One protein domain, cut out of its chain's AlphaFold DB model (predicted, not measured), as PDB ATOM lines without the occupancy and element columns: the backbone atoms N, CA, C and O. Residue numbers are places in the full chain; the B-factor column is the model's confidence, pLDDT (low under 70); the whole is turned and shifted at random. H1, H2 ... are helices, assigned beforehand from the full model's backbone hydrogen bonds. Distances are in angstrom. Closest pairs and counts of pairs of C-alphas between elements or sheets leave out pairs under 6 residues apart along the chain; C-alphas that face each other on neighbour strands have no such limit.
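AT A GLANCE: This is residues 41 to 150 of the 155 residues of the protein "Hypothetical protein" of Rotaria socialis (UniProt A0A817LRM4). The longest helix, H4, crosses near one end of H1, and H1 is the middle piece of a crossed, not side-by-side, set of four helices. H2 crosses H1 about perpendicular, H3 turns off from H2 at a corner and meets H1 near the end where H4 also meets it, and residues 124 to 150 form a long tail with no named element. The printed part has 110 residues, with helices H1, H2, H3 and H4 in chain order and no named strand; the class is all helix. It is compact, with a radius of gyration of the C-alphas of 13.9 A, and spans 38 by 35 by 26 A.

IN THESE COORDINATES: H4, residues 105 to 123, is 26.2 A long and ends at C-alpha 123 (294.822, 276.781, 275.596). H1, residues 42 to 58, is 24.7 A long and begins at C-alpha 42 (297.622, 278.548, 253.848). H2 is residues 69 to 79, and H3 is residues 82 to 93.

HOW THE PARTS SIT: H4 touches H1 with residues 115 to 119 alone, about perpendicular at 74 degrees; the closest C-alphas, of Leu 58 and Arg 118, are 7.0 A apart. H1 is the hub, and the helix packing is mostly crossed. H1 touches H2 at 79 degrees, about perpendicular, closest at the C-alphas of Tyr 52 and Ile 71, 5.0 A. H1 touches H3 with residues 56 to 57 alone, at a steep tilt of 64 degrees, the same way; the closest C-alphas, of Lys 57 and Cys 93, are 6.4 A apart. H2 and H3 only just touch, only at the corner, with 3 pairs of C-alphas within 8 A, the closest those of Met 79 and Tyr 85, 5.6 A. H4 is apart from H2 and H3. Every O i to N i+4 pair is within hydrogen-bond range in H1, H2 and H3, and 14 of 15 in H4.

THE WHOLE: The farthest C-alphas, of Met 83 and Lys 138, are 38.5 A apart. The printed part has no cut; the link from H3 to H4 is long. Residues 129 to 150 are under pLDDT 70.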
ATOM      1  N   HIS A  41     300.390 274.669 253.028       80.62
ATOM      2  CA  HIS A  41     298.996 275.081 252.906       80.62
ATOM      3  C   HIS A  41     298.738 276.344 253.736       80.62
ATOM      4  O   HIS A  41     299.190 276.431 254.879       80.62
ATOM      5  N   ALA A  42     297.953 277.278 253.191       77.56
ATOM      6  CA  ALA A  42     297.622 278.548 253.848       77.56
ATOM      7  C   ALA A  42     297.113 278.357 255.288       77.56
ATOM      8  O   ALA A  42     297.591 279.019 256.200       77.56
ATOM      9  N   THR A  43     296.253 277.361 255.513       73.00
ATOM     10  CA  THR A  43     295.724 277.031 256.845       73.00
ATOM     11  C   THR A  43     296.804 276.607 257.844       73.00
ATOM     12  O   THR A  43     296.713 276.906 259.028       73.00
ATOM     13  N   SER A  44     297.858 275.921 257.388       78.25
ATOM     14  CA  SER A  44     298.988 275.537 258.247       78.25
ATOM     15  C   SER A  44     299.857 276.742 258.612       78.25
ATOM     16  O   SER A  44     300.361 276.826 259.732       78.25
ATOM     17  N   PHE A  45     300.010 277.686 257.684       79.94
ATOM     18  CA  PHE A  45     300.716 278.937 257.942       79.94
ATOM     19  C   PHE A  45     299.941 279.826 258.927       79.94
ATOM     20  O   PHE A  45     300.521 280.298 259.902       79.94
ATOM     21  N   GLU A  46     298.630 279.986 258.725       80.56
ATOM     22  CA  GLU A  46     297.734 280.714 259.636       80.56
ATOM     23  C   GLU A  46     297.805 280.147 261.058       80.56
ATOM     24  O   GLU A  46     298.049 280.894 262.004       80.56
ATOM     25  N   GLN A  47     297.731 278.821 261.205       82.81
ATOM     26  CA  GLN A  47     297.883 278.161 262.503       82.81
ATOM     27  C   GLN A  47     299.250 278.440 263.150       82.81
ATOM     28  O   GLN A  47     299.342 278.628 264.363       82.81
ATOM     29  N   SER A  48     300.326 278.480 262.359       84.81
ATOM     30  CA  SER A  48     301.673 278.778 262.870       84.81
ATOM     31  C   SER A  48     301.769 280.223 263.377       84.81
ATOM     32  O   SER A  48     302.368 280.479 264.425       84.81
ATOM     33  N   LEU A  49     301.117 281.166 262.690       88.12
ATOM     34  CA  LEU A  49     301.009 282.554 263.137       88.12
ATOM     35  C   LEU A  49     300.180 282.671 264.427       88.12
ATOM     36  O   LEU A  49     300.591 283.359 265.360       88.12
ATOM     37  N   GLU A  50     299.051 281.969 264.517       89.31
ATOM     38  CA  GLU A  50     298.232 281.924 265.735       89.31
ATOM     39  C   GLU A  50     299.008 281.358 266.928       89.31
ATOM     40  O   GLU A  50     298.897 281.881 268.044       89.31
ATOM     41  N   ASN A  51     299.846 280.344 266.699       91.25
ATOM     42  CA  ASN A  51     300.710 279.783 267.732       91.25
ATOM     43  C   ASN A  51     301.752 280.792 268.215       91.25
ATOM     44  O   ASN A  51     301.955 280.920 269.422       91.25
ATOM     45  N   TYR A  52     302.376 281.538 267.302       94.88
ATOM     46  CA  TYR A  52     303.316 282.605 267.646       94.88
ATOM     47  C   TYR A  52     302.655 283.701 268.497       94.88
ATOM     48  O   TYR A  52     303.181 284.082 269.545       94.88
ATOM     49  N   ILE A  53     301.461 284.159 268.107       95.69
ATOM     50  CA  ILE A  53     300.708 285.166 268.869       95.69
ATOM     51  C   ILE A  53     300.330 284.623 270.253       95.69
ATOM     52  O   ILE A  53     300.460 285.323 271.258       95.69
ATOM     53  N   SER A  54     299.867 283.374 270.319       94.81
ATOM     54  CA  SER A  54     299.522 282.697 271.572       94.81
ATOM     55  C   SER A  54     300.740 282.553 272.485       94.81
ATOM     56  O   SER A  54     300.680 282.877 273.667       94.81
ATOM     57  N   PHE A  55     301.889 282.187 271.930       95.81
ATOM     58  CA  PHE A  55     303.146 282.133 272.663       95.81
ATOM     59  C   PHE A  55     303.535 283.492 273.254       95.81
ATOM     60  O   PHE A  55     303.820 283.573 274.447       95.81
ATOM     61  N   MET A  56     303.461 284.577 272.478       96.12
ATOM     62  CA  MET A  56     303.755 285.915 273.000       96.12
ATOM     63  C   MET A  56     302.791 286.340 274.115       96.12
ATOM     64  O   MET A  56     303.207 287.002 275.063       96.12
ATOM     65  N   LYS A  57     301.519 285.919 274.062       95.12
ATOM     66  CA  LYS A  57     300.544 286.159 275.144       95.12
ATOM     67  C   LYS A  57     300.890 285.435 276.440       95.12
ATOM     68  O   LYS A  57     300.420 285.847 277.500       95.12
ATOM     69  N   LEU A  58     301.694 284.373 276.387       95.44
ATOM     70  CA  LEU A  58     302.189 283.747 277.605       95.44
ATOM     71  C   LEU A  58     303.177 284.657 278.327       95.44
ATOM     72  O   LEU A  58     303.268 284.532 279.543       95.44
ATOM     73  N   ALA A  59     303.884 285.556 277.635       94.44
ATOM     74  CA  ALA A  59     304.948 286.369 278.208       94.44
ATOM     75  C   ALA A  59     304.494 287.143 279.456       94.44
ATOM     76  O   ALA A  59     303.505 287.872 279.455       94.44
ATOM     77  N   LYS A  60     305.273 287.023 280.531       92.56
ATOM     78  CA  LYS A  60     305.115 287.797 281.767       92.56
ATOM     79  C   LYS A  60     306.460 288.396 282.131       92.56
ATOM     80  O   LYS A  60     307.490 287.760 281.910       92.56
ATOM     81  N   LYS A  61     306.433 289.604 282.696       87.38
ATOM     82  CA  LYS A  61     307.648 290.281 283.147       87.38
ATOM     83  C   LYS A  61     308.426 289.365 284.097       87.38
ATOM     84  O   LYS A  61     307.814 288.681 284.915       87.38
ATOM     85  N   ASP A  62     309.744 289.333 283.930       85.81
ATOM     86  CA  ASP A  62     310.674 288.526 284.729       85.81
ATOM     87  C   ASP A  62     310.457 286.997 284.621       85.81
ATOM     88  O   ASP A  62     310.919 286.238 285.471       85.81
ATOM     89  N   THR A  63     309.778 286.523 283.566       88.56
ATOM     90  CA  THR A  63     309.645 285.088 283.254       88.56
ATOM     91  C   THR A  63     310.310 284.752 281.928       88.56
ATOM     92  O   THR A  63     310.247 285.535 280.983       88.56
ATOM     93  N   ILE A  64     310.905 283.563 281.843       90.62
ATOM     94  CA  ILE A  64     311.441 283.026 280.591       90.62
ATOM     95  C   ILE A  64     310.313 282.261 279.898       90.62
ATOM     96  O   ILE A  64     309.618 281.468 280.534       90.62
ATOM     97  N   ILE A  65     310.135 282.493 278.599       93.56
ATOM     98  CA  ILE A  65     309.328 281.638 277.729       93.56
ATOM     99  C   ILE A  65     310.227 281.091 276.624       93.56
ATOM    100  O   ILE A  65     311.046 281.822 276.074       93.56
ATOM    101  N   VAL A  66     310.111 279.799 276.325       91.75
ATOM    102  CA  VAL A  66     310.991 279.123 275.361       91.75
ATOM    103  C   VAL A  66     310.179 278.746 274.125       91.75
ATOM    104  O   VAL A  66     309.283 277.909 274.257       91.75
ATOM    105  N   PRO A  67     310.454 279.334 272.947       92.06
ATOM    106  CA  PRO A  67     309.697 279.042 271.739       92.06
ATOM    107  C   PRO A  67     309.991 277.627 271.217       92.06
ATOM    108  O   PRO A  67     311.055 277.055 271.470       92.06
ATOM    109  N   THR A  68     309.050 277.072 270.453       87.00
ATOM    110  CA  THR A  68     309.311 275.961 269.526       87.00
ATOM    111  C   THR A  68     309.996 276.481 268.261       87.00
ATOM    112  O   THR A  68     309.951 277.675 267.979       87.00
ATOM    113  N   PHE A  69     310.608 275.605 267.459       81.88
ATOM    114  CA  PHE A  69     311.357 276.023 266.261       81.88
ATOM    115  C   PHE A  69     310.546 276.843 265.243       81.88
ATOM    116  O   PHE A  69     311.075 277.779 264.652       81.88
ATOM    117  N   ASP A  70     309.282 276.492 265.010       81.44
ATOM    118  CA  ASP A  70     308.378 277.219 264.112       81.44
ATOM    119  C   ASP A  70     308.017 278.607 264.662       81.44
ATOM    120  O   ASP A  70     308.082 279.597 263.931       81.44
ATOM    121  N   ILE A  71     307.719 278.694 265.963       91.31
ATOM    122  CA  ILE A  71     307.488 279.963 266.665       91.31
ATOM    123  C   ILE A  71     308.742 280.840 266.608       91.31
ATOM    124  O   ILE A  71     308.636 282.024 266.296       91.31
ATOM    125  N   ASP A  72     309.919 280.272 266.875       88.69
ATOM    126  CA  ASP A  72     311.199 280.987 266.889       88.69
ATOM    127  C   ASP A  72     311.548 281.536 265.497       88.69
ATOM    128  O   ASP A  72     311.961 282.684 265.351       88.69
ATOM    129  N   LEU A  73     311.278 280.767 264.436       85.69
ATOM    130  CA  LEU A  73     311.466 281.220 263.056       85.69
ATOM    131  C   LEU A  73     310.550 282.404 262.693       85.69
ATOM    132  O   LEU A  73     311.008 283.379 262.084       85.69
ATOM    133  N   ILE A  74     309.265 282.336 263.058       91.06
ATOM    134  CA  ILE A  74     308.321 283.447 262.850       91.06
ATOM    135  C   ILE A  74     308.766 284.663 263.662       91.06
ATOM    136  O   ILE A  74     308.773 285.782 263.145       91.06
ATOM    137  N   TRP A  75     309.198 284.448 264.905       95.00
ATOM    138  CA  TRP A  75     309.671 285.511 265.779       95.00
ATOM    139  C   TRP A  75     310.904 286.211 265.191       95.00
ATOM    140  O   TRP A  75     310.885 287.432 265.025       95.00
ATOM    141  N   HIS A  76     311.927 285.464 264.772       91.00
ATOM    142  CA  HIS A  76     313.091 286.021 264.083       91.00
ATOM    143  C   HIS A  76     312.701 286.821 262.839       91.00
ATOM    144  O   HIS A  76     313.230 287.909 262.626       91.00
ATOM    145  N   THR A  77     311.741 286.327 262.052       93.19
ATOM    146  CA  THR A  77     311.242 287.039 260.867       93.19
ATOM    147  C   THR A  77     310.572 288.362 261.244       93.19
ATOM    148  O   THR A  77     310.811 289.382 260.601       93.19
ATOM    149  N   HIS A  78     309.769 288.378 262.309       96.25
ATOM    150  CA  HIS A  78     309.107 289.589 262.787       96.25
ATOM    151  C   HIS A  78     310.111 290.628 263.317       96.25
ATOM    152  O   HIS A  78     309.983 291.813 263.013       96.25
ATOM    153  N   MET A  79     311.163 290.195 264.024       95.25
ATOM    154  CA  MET A  79     312.208 291.084 264.554       95.25
ATOM    155  C   MET A  79     313.028 291.808 263.470       95.25
ATOM    156  O   MET A  79     313.624 292.845 263.761       95.25
ATOM    157  N   ILE A  80     313.023 291.335 262.215       95.62
ATOM    158  CA  ILE A  80     313.644 292.039 261.073       95.62
ATOM    159  C   ILE A  80     312.961 293.396 260.807       95.62
ATOM    160  O   ILE A  80     313.574 294.297 260.231       95.62
ATOM    161  N   TYR A  81     311.720 293.575 261.268       96.81
ATOM    162  CA  TYR A  81     310.966 294.826 261.200       96.81
ATOM    163  C   TYR A  81     310.870 295.459 262.599       96.81
ATOM    164  O   TYR A  81     309.820 295.383 263.238       96.81
ATOM    165  N   PRO A  82     311.941 296.098 263.108       95.00
ATOM    166  CA  PRO A  82     312.072 296.433 264.529       95.00
ATOM    167  C   PRO A  82     310.977 297.364 265.057       95.00
ATOM    168  O   PRO A  82     310.541 297.205 266.193       95.00
ATOM    169  N   MET A  83     310.498 298.312 264.244       97.62
ATOM    170  CA  MET A  83     309.422 299.223 264.656       97.62
ATOM    171  C   MET A  83     308.083 298.496 264.795       97.62
ATOM    172  O   MET A  83     307.400 298.669 265.800       97.62
ATOM    173  N   ASN A  84     307.744 297.642 263.825       97.81
ATOM    174  CA  ASN A  84     306.544 296.809 263.869       97.81
ATOM    175  C   ASN A  84     306.606 295.833 265.044       97.81
ATOM    176  O   ASN A  84     305.621 295.674 265.761       97.81
ATOM    177  N   TYR A  85     307.775 295.228 265.268       97.94
ATOM    178  CA  TYR A  85     307.984 294.317 266.382       97.94
ATOM    179  C   TYR A  85     307.789 295.016 267.729       97.94
ATOM    180  O   TYR A  85     307.040 294.514 268.564       97.94
ATOM    181  N   LEU A  86     308.387 296.197 267.915       97.25
ATOM    182  CA  LEU A  86     308.243 297.002 269.129       97.25
ATOM    183  C   LEU A  86     306.785 297.392 269.396       97.25
ATOM    184  O   LEU A  86     306.313 297.261 270.527       97.25
ATOM    185  N   GLU A  87     306.077 297.885 268.380       98.00
ATOM    186  CA  GLU A  87     304.664 298.253 268.502       98.00
ATOM    187  C   GLU A  87     303.822 297.032 268.881       98.00
ATOM    188  O   GLU A  87     303.071 297.070 269.857       98.00
ATOM    189  N   PHE A  88     304.010 295.921 268.166       97.38
ATOM    190  CA  PHE A  88     303.271 294.687 268.392       97.38
ATOM    191  C   PHE A  88     303.531 294.094 269.779       97.38
ATOM    192  O   PHE A  88     302.584 293.775 270.499       97.38
ATOM    193  N   SER A  89     304.796 293.967 270.188       96.25
ATOM    194  CA  SER A  89     305.155 293.421 271.499       96.25
ATOM    195  C   SER A  89     304.643 294.310 272.626       96.25
ATOM    196  O   SER A  89     304.104 293.810 273.609       96.25
ATOM    197  N   THR A  90     304.742 295.633 272.474       96.19
ATOM    198  CA  THR A  90     304.256 296.573 273.489       96.19
ATOM    199  C   THR A  90     302.736 296.509 273.604       96.19
ATOM    200  O   THR A  90     302.218 296.471 274.717       96.19
ATOM    201  N   ALA A  91     302.018 296.430 272.483       96.12
ATOM    202  CA  ALA A  91     300.564 296.298 272.482       96.12
ATOM    203  C   ALA A  91     300.092 294.959 273.076       96.12
ATOM    204  O   ALA A  91     299.094 294.926 273.794       96.12
ATOM    205  N   LEU A  92     300.800 293.861 272.792       94.88
ATOM    206  CA  LEU A  92     300.391 292.516 273.198       94.88
ATOM    207  C   LEU A  92     300.846 292.138 274.616       94.88
ATOM    208  O   LEU A  92     300.074 291.554 275.373       94.88
ATOM    209  N   CYS A  93     302.093 292.451 274.965       94.44
ATOM    210  CA  CYS A  93     302.745 292.044 276.213       94.44
ATOM    211  C   CYS A  93     302.841 293.190 277.237       94.44
ATOM    212  O   CYS A  93     303.089 292.937 278.414       94.44
ATOM    213  N   GLY A  94     302.670 294.448 276.812       94.69
ATOM    214  CA  GLY A  94     302.874 295.639 277.647       94.69
ATOM    215  C   GLY A  94     304.333 296.110 277.741       94.69
ATOM    216  O   GLY A  94     304.625 297.053 278.476       94.69
ATOM    217  N   TYR A  95     305.259 295.453 277.039       94.75
ATOM    218  CA  TYR A  95     306.687 295.778 276.993       94.75
ATOM    219  C   TYR A  95     307.328 295.211 275.717       94.75
ATOM    220  O   TYR A  95     306.734 294.377 275.031       94.75
ATOM    221  N   LEU A  96     308.549 295.652 275.399       94.94
ATOM    222  CA  LEU A  96     309.367 294.992 274.383       94.94
ATOM    223  C   LEU A  96     309.769 293.610 274.897       94.94
ATOM    224  O   LEU A  96     310.572 293.512 275.824       94.94
ATOM    225  N   LEU A  97     309.189 292.565 274.317       94.81
ATOM    226  CA  LEU A  97     309.593 291.199 274.614       94.81
ATOM    227  C   LEU A  97     310.983 290.982 274.009       94.81
ATOM    228  O   LEU A  97     311.148 291.062 272.799       94.81
ATOM    229  N   ASP A  98     311.990 290.776 274.848       90.38
ATOM    230  CA  ASP A  98     313.358 290.578 274.372       90.38
ATOM    231  C   ASP A  98     313.590 289.122 273.944       90.38
ATOM    232  O   ASP A  98     313.003 288.195 274.511       90.38
ATOM    233  N   HIS A  99     314.458 288.923 272.952       89.25
ATOM    234  CA  HIS A  99     314.924 287.601 272.527       89.25
ATOM    235  C   HIS A  99     316.330 287.378 273.094       89.25
ATOM    236  O   HIS A  99     317.338 287.620 272.430       89.25
ATOM    237  N   ASP A 100     316.395 286.971 274.365       86.50
ATOM    238  CA  ASP A 100     317.664 286.653 275.025       86.50
ATOM    239  C   ASP A 100     318.112 285.227 274.677       86.50
ATOM    240  O   ASP A 100     317.757 284.240 275.327       86.50
ATOM    241  N   ASP A 101     318.934 285.124 273.636       79.81
ATOM    242  CA  ASP A 101     319.514 283.866 273.177       79.81
ATOM    243  C   ASP A 101     320.745 283.428 273.995       79.81
ATOM    244  O   ASP A 101     321.332 282.378 273.721       79.81
ATOM    245  N   SER A 102     321.162 284.204 275.003       80.25
ATOM    246  CA  SER A 102     322.369 283.935 275.794       80.25
ATOM    247  C   SER A 102     322.148 282.988 276.980       80.25
ATOM    248  O   SER A 102     323.115 282.557 277.619       80.25
ATOM    249  N   ILE A 103     320.893 282.615 277.244       79.81
ATOM    250  CA  ILE A 103     320.482 281.768 278.366       79.81
ATOM    251  C   ILE A 103     321.095 280.361 278.251       79.81
ATOM    252  O   ILE A 103     321.045 279.697 277.213       79.81
ATOM    253  N   ALA A 104     321.666 279.873 279.356       75.25
ATOM    254  CA  ALA A 104     322.292 278.555 279.407       75.25
ATOM    255  C   ALA A 104     321.284 277.423 279.135       75.25
ATOM    256  O   ALA A 104     320.179 277.405 279.676       75.25
ATOM    257  N   SER A 105     321.705 276.415 278.364       71.12
ATOM    258  CA  SER A 105     320.849 275.276 277.981       71.12
ATOM    259  C   SER A 105     320.191 274.541 279.156       71.12
ATOM    260  O   SER A 105     319.055 274.097 279.027       71.12
ATOM    261  N   THR A 106     320.858 274.465 280.310       71.88
ATOM    262  CA  THR A 106     320.319 273.849 281.531       71.88
ATOM    263  C   THR A 106     319.100 274.592 282.078       71.88
ATOM    264  O   THR A 106     318.186 273.960 282.588       71.88
ATOM    265  N   ILE A 107     319.067 275.921 281.944       77.94
ATOM    266  CA  ILE A 107     317.936 276.766 282.360       77.94
ATOM    267  C   ILE A 107     316.793 276.644 281.344       77.94
ATOM    268  O   ILE A 107     315.624 276.591 281.722       77.94
ATOM    269  N   LEU A 108     317.128 276.546 280.052       80.12
ATOM    270  CA  LEU A 108     316.142 276.447 278.975       80.12
ATOM    271  C   LEU A 108     315.263 275.193 279.082       80.12
ATOM    272  O   LEU A 108     314.091 275.259 278.727       80.12
ATOM    273  N   THR A 109     315.781 274.067 279.585       78.50
ATOM    274  CA  THR A 109     314.974 272.845 279.762       78.50
ATOM    275  C   THR A 109     313.833 273.047 280.761       78.50
ATOM    276  O   THR A 109     312.687 272.704 280.462       78.50
ATOM    277  N   ASP A 110     314.116 273.637 281.923       83.75
ATOM    278  CA  ASP A 110     313.088 273.910 282.932       83.75
ATOM    279  C   ASP A 110     312.131 275.017 282.482       83.75
ATOM    280  O   ASP A 110     310.916 274.871 282.618       83.75
ATOM    281  N   ALA A 111     312.654 276.081 281.867       87.19
ATOM    282  CA  ALA A 111     311.837 277.165 281.329       87.19
ATOM    283  C   ALA A 111     310.910 276.702 280.192       87.19
ATOM    284  O   ALA A 111     309.780 277.179 280.065       87.19
ATOM    285  N   TYR A 112     311.343 275.736 279.379       89.06
ATOM    286  CA  TYR A 112     310.482 275.128 278.369       89.06
ATOM    287  C   TYR A 112     309.332 274.345 279.000       89.06
ATOM    288  O   TYR A 112     308.194 274.463 278.552       89.06
ATOM    289  N   ARG A 113     309.604 273.576 280.059       88.62
ATOM    290  CA  ARG A 113     308.558 272.851 280.788       88.62
ATOM    291  C   ARG A 113     307.528 273.809 281.393       88.62
ATOM    292  O   ARG A 113     306.337 273.553 281.251       88.62
ATOM    293  N   ASP A 114     307.973 274.922 281.976       92.50
ATOM    294  CA  ASP A 114     307.079 275.991 282.449       92.50
ATOM    295  C   ASP A 114     306.250 276.594 281.302       92.50
ATOM    296  O   ASP A 114     305.032 276.730 281.405       92.50
ATOM    297  N   THR A 115     306.887 276.885 280.164       94.00
ATOM    298  CA  THR A 115     306.193 277.389 278.966       94.00
ATOM    299  C   THR A 115     305.108 276.412 278.507       94.00
ATOM    300  O   THR A 115     303.981 276.824 278.230       94.00
ATOM    301  N   ALA A 116     305.422 275.114 278.475       91.81
ATOM    302  CA  ALA A 116     304.498 274.068 278.063       91.81
ATOM    303  C   ALA A 116     303.311 273.917 279.024       91.81
ATOM    304  O   ALA A 116     302.169 273.764 278.587       91.81
ATOM    305  N   GLU A 117     303.559 274.004 280.330       94.19
ATOM    306  CA  GLU A 117     302.507 273.980 281.346       94.19
ATOM    307  C   GLU A 117     301.587 275.200 281.220       94.19
ATOM    308  O   GLU A 117     300.363 275.056 281.164       94.19
ATOM    309  N   ARG A 118     302.162 276.399 281.075       95.19
ATOM    310  CA  ARG A 118     301.407 277.644 280.868       95.19
ATOM    311  C   ARG A 118     300.561 277.592 279.605       95.19
ATOM    312  O   ARG A 118     299.405 278.008 279.639       95.19
ATOM    313  N   TRP A 119     301.105 277.052 278.518       94.31
ATOM    314  CA  TRP A 119     300.367 276.829 277.279       94.31
ATOM    315  C   TRP A 119     299.180 275.891 277.494       94.31
ATOM    316  O   TRP A 119     298.057 276.214 277.109       94.31
ATOM    317  N   LYS A 120     299.406 274.748 278.150       91.06
ATOM    318  CA  LYS A 120     298.355 273.765 278.424       91.06
ATOM    319  C   LYS A 120     297.229 274.347 279.267       91.06
ATOM    320  O   LYS A 120     296.061 274.133 278.951       91.06
ATOM    321  N   VAL A 121     297.572 275.116 280.297       94.31
ATOM    322  CA  VAL A 121     296.596 275.819 281.139       94.31
ATOM    323  C   VAL A 121     295.831 276.878 280.340       94.31
ATOM    324  O   VAL A 121     294.618 276.986 280.490       94.31
ATOM    325  N   ALA A 122     296.511 277.646 279.485       91.56
ATOM    326  CA  ALA A 122     295.895 278.735 278.729       91.56
ATOM    327  C   ALA A 122     295.009 278.256 277.566       91.56
ATOM    328  O   ALA A 122     293.990 278.885 277.279       91.56
ATOM    329  N   TYR A 123     295.391 277.167 276.893       88.62
ATOM    330  CA  TYR A 123     294.822 276.781 275.596       88.62
ATOM    331  C   TYR A 123     294.256 275.361 275.544       88.62
ATOM    332  O   TYR A 123     293.746 274.955 274.502       88.62
ATOM    333  N   GLY A 124     294.363 274.575 276.620       85.00
ATOM    334  CA  GLY A 124     293.813 273.215 276.684       85.00
ATOM    335  C   GLY A 124     294.431 272.223 275.689       85.00
ATOM    336  O   GLY A 124     293.864 271.158 275.456       85.00
ATOM    337  N   SER A 125     295.577 272.560 275.095       84.00
ATOM    338  CA  SER A 125     296.320 271.734 274.137       84.00
ATOM    339  C   SER A 125     297.747 271.520 274.621       84.00
ATOM    340  O   SER A 125     298.239 272.255 275.474       84.00
ATOM    341  N   GLU A 126     298.420 270.498 274.105       86.88
ATOM    342  CA  GLU A 126     299.832 270.294 274.416       86.88
ATOM    343  C   GLU A 126     300.675 271.334 273.675       86.88
ATOM    344  O   GLU A 126     300.434 271.619 272.499       86.88
ATOM    345  N   TYR A 127     301.668 271.900 274.359       85.62
ATOM    346  CA  TYR A 127     302.623 272.771 273.689       85.62
ATOM    347  C   TYR A 127     303.441 271.942 272.703       85.62
ATOM    348  O   TYR A 127     303.879 270.834 273.037       85.62
ATOM    349  N   GLY A 128     303.589 272.464 271.481       72.19
ATOM    350  CA  GLY A 128     304.319 271.800 270.408       72.19
ATOM    351  C   GLY A 128     305.671 271.312 270.913       72.19
ATOM    352  O   GLY A 128     306.293 271.965 271.744       72.19
ATOM    353  N   GLN A 129     306.116 270.141 270.466       53.62
ATOM    354  CA  GLN A 129     307.377 269.623 270.973       53.62
ATOM    355  C   GLN A 129     308.520 270.504 270.468       53.62
ATOM    356  O   GLN A 129     308.767 270.570 269.264       53.62
ATOM    357  N   ASN A 130     309.284 271.100 271.386       47.62
ATOM    358  CA  ASN A 130     310.714 271.207 271.165       47.62
ATOM    359  C   ASN A 130     311.179 269.775 270.961       47.62
ATOM    360  O   ASN A 130     311.281 269.022 271.930       47.62
ATOM    361  N   ILE A 131     311.342 269.367 269.699       45.59
ATOM    362  CA  ILE A 131     311.979 268.096 269.388       45.59
ATOM    363  C   ILE A 131     313.298 268.161 270.134       45.59
ATOM    364  O   ILE A 131     314.138 269.016 269.845       45.59
ATOM    365  N   ASP A 132     313.387 267.348 271.180       37.00
ATOM    366  CA  ASP A 132     314.562 267.199 272.011       37.00
ATOM    367  C   ASP A 132     315.790 267.258 271.097       37.00
ATOM    368  O   ASP A 132     315.842 266.540 270.092       37.00
ATOM    369  N   ARG A 133     316.769 268.120 271.411       41.31
ATOM    370  CA  ARG A 133     317.993 268.261 270.598       41.31
ATOM    371  C   ARG A 133     318.698 266.909 270.391       41.31
ATOM    372  O   ARG A 133     319.539 266.816 269.500       41.31
ATOM    373  N   ASN A 134     318.333 265.882 271.171       37.50
ATOM    374  CA  ASN A 134     318.782 264.504 271.040       37.50
ATOM    375  C   ASN A 134     317.687 263.423 270.873       37.50
ATOM    376  O   ASN A 134     318.066 262.257 270.762       37.50
ATOM    377  N   SER A 135     316.378 263.718 270.811       36.75
ATOM    378  CA  SER A 135     315.364 262.660 270.598       36.75
ATOM    379  C   SER A 135     314.698 262.738 269.230       36.75
ATOM    380  O   SER A 135     314.071 263.722 268.843       36.75
ATOM    381  N   SER A 136     314.845 261.643 268.488       37.84
ATOM    382  CA  SER A 136     314.167 261.400 267.223       37.84
ATOM    383  C   SER A 136     312.706 261.031 267.473       37.84
ATOM    384  O   SER A 136     312.428 259.933 267.952       37.84
ATOM    385  N   LEU A 137     311.765 261.882 267.064       39.03
ATOM    386  CA  LEU A 137     310.374 261.475 266.870       39.03
ATOM    387  C   LEU A 137     309.888 261.839 265.466       39.03
ATOM    388  O   LEU A 137     310.133 262.918 264.937       39.03
ATOM    389  N   LYS A 138     309.236 260.851 264.849       36.66
ATOM    390  CA  LYS A 138     309.021 260.714 263.404       36.66
ATOM    391  C   LYS A 138     307.788 261.433 262.844       36.66
ATOM    392  O   LYS A 138     307.504 261.249 261.668       36.66
ATOM    393  N   TYR A 139     307.049 262.219 263.621       38.72
ATOM    394  CA  TYR A 139     305.813 262.838 263.132       38.72
ATOM    395  C   TYR A 139     305.576 264.213 263.757       38.72
ATOM    396  O   TYR A 139     305.243 264.324 264.933       38.72
ATOM    397  N   PHE A 140     305.723 265.251 262.933       41.41
ATOM    398  CA  PHE A 140     305.169 266.577 263.181       41.41
ATOM    399  C   PHE A 140     303.680 266.535 262.805       41.41
ATOM    400  O   PHE A 140     303.351 266.360 261.632       41.41
ATOM    401  N   ASP A 141     302.786 266.631 263.793       42.91
ATOM    402  CA  ASP A 141     301.348 266.816 263.564       42.91
ATOM    403  C   ASP A 141     300.967 268.268 263.902       42.91
ATOM    404  O   ASP A 141     300.804 268.594 265.083       42.91
ATOM    405  N   PRO A 142     300.819 269.151 262.895       39.62
ATOM    406  CA  PRO A 142     300.487 270.559 263.109       39.62
ATOM    407  C   PRO A 142     299.101 270.781 263.739       39.62
ATOM    408  O   PRO A 142     298.803 271.894 264.158       39.62
ATOM    409  N   ARG A 143     298.258 269.743 263.860       40.38
ATOM    410  CA  ARG A 143     296.918 269.827 264.474       40.38
ATOM    411  C   ARG A 143     296.933 269.806 266.005       40.38
ATOM    412  O   ARG A 143     295.875 269.889 266.620       40.38
ATOM    413  N   ARG A 144     298.098 269.608 266.630       38.53
ATOM    414  CA  ARG A 144     298.229 269.512 268.095       38.53
ATOM    415  C   ARG A 144     298.494 270.845 268.787       38.53
ATOM    416  O   ARG A 144     298.352 270.911 270.003       38.53
ATOM    417  N   CYS A 145     298.838 271.879 268.030       38.12
ATOM    418  CA  CYS A 145     298.974 273.226 268.559       38.12
ATOM    419  C   CYS A 145     297.607 273.930 268.593       38.12
ATOM    420  O   CYS A 145     296.710 273.595 267.823       38.12
ATOM    421  N   ALA A 146     297.456 274.849 269.547       35.09
ATOM    422  CA  ALA A 146     296.218 275.484 269.988       35.09
ATOM    423  C   ALA A 146     295.184 275.756 268.880       35.09
ATOM    424  O   ALA A 146     295.258 276.742 268.155       35.09
ATOM    425  N   MET A 147     294.143 274.923 268.842       35.16
ATOM    426  CA  MET A 147     292.881 275.251 268.182       35.16
ATOM    427  C   MET A 147     292.087 276.167 269.121       35.16
ATOM    428  O   MET A 147     291.481 275.688 270.085       35.16
ATOM    429  N   ILE A 148     292.069 277.478 268.862       34.56
ATOM    430  CA  ILE A 148     291.169 278.393 269.575       34.56
ATOM    431  C   ILE A 148     289.738 278.087 269.115       34.56
ATOM    432  O   ILE A 148     289.299 278.531 268.056       34.56
ATOM    433  N   HIS A 149     288.976 277.339 269.913       35.00
ATOM    434  CA  HIS A 149     287.524 277.337 269.759       35.00
ATOM    435  C   HIS A 149     287.001 278.671 270.295       35.00
ATOM    436  O   HIS A 149     287.250 279.020 271.452       35.00
ATOM    437  N   LYS A 150     286.292 279.432 269.451       30.36
ATOM    438  CA  LYS A 150     285.538 280.612 269.896       30.36
ATOM    439  C   LYS A 150     284.612 280.219 271.061       30.36
ATOM    440  O   LYS A 150     284.052 279.122 271.018       30.36
TER     441      LYS A 150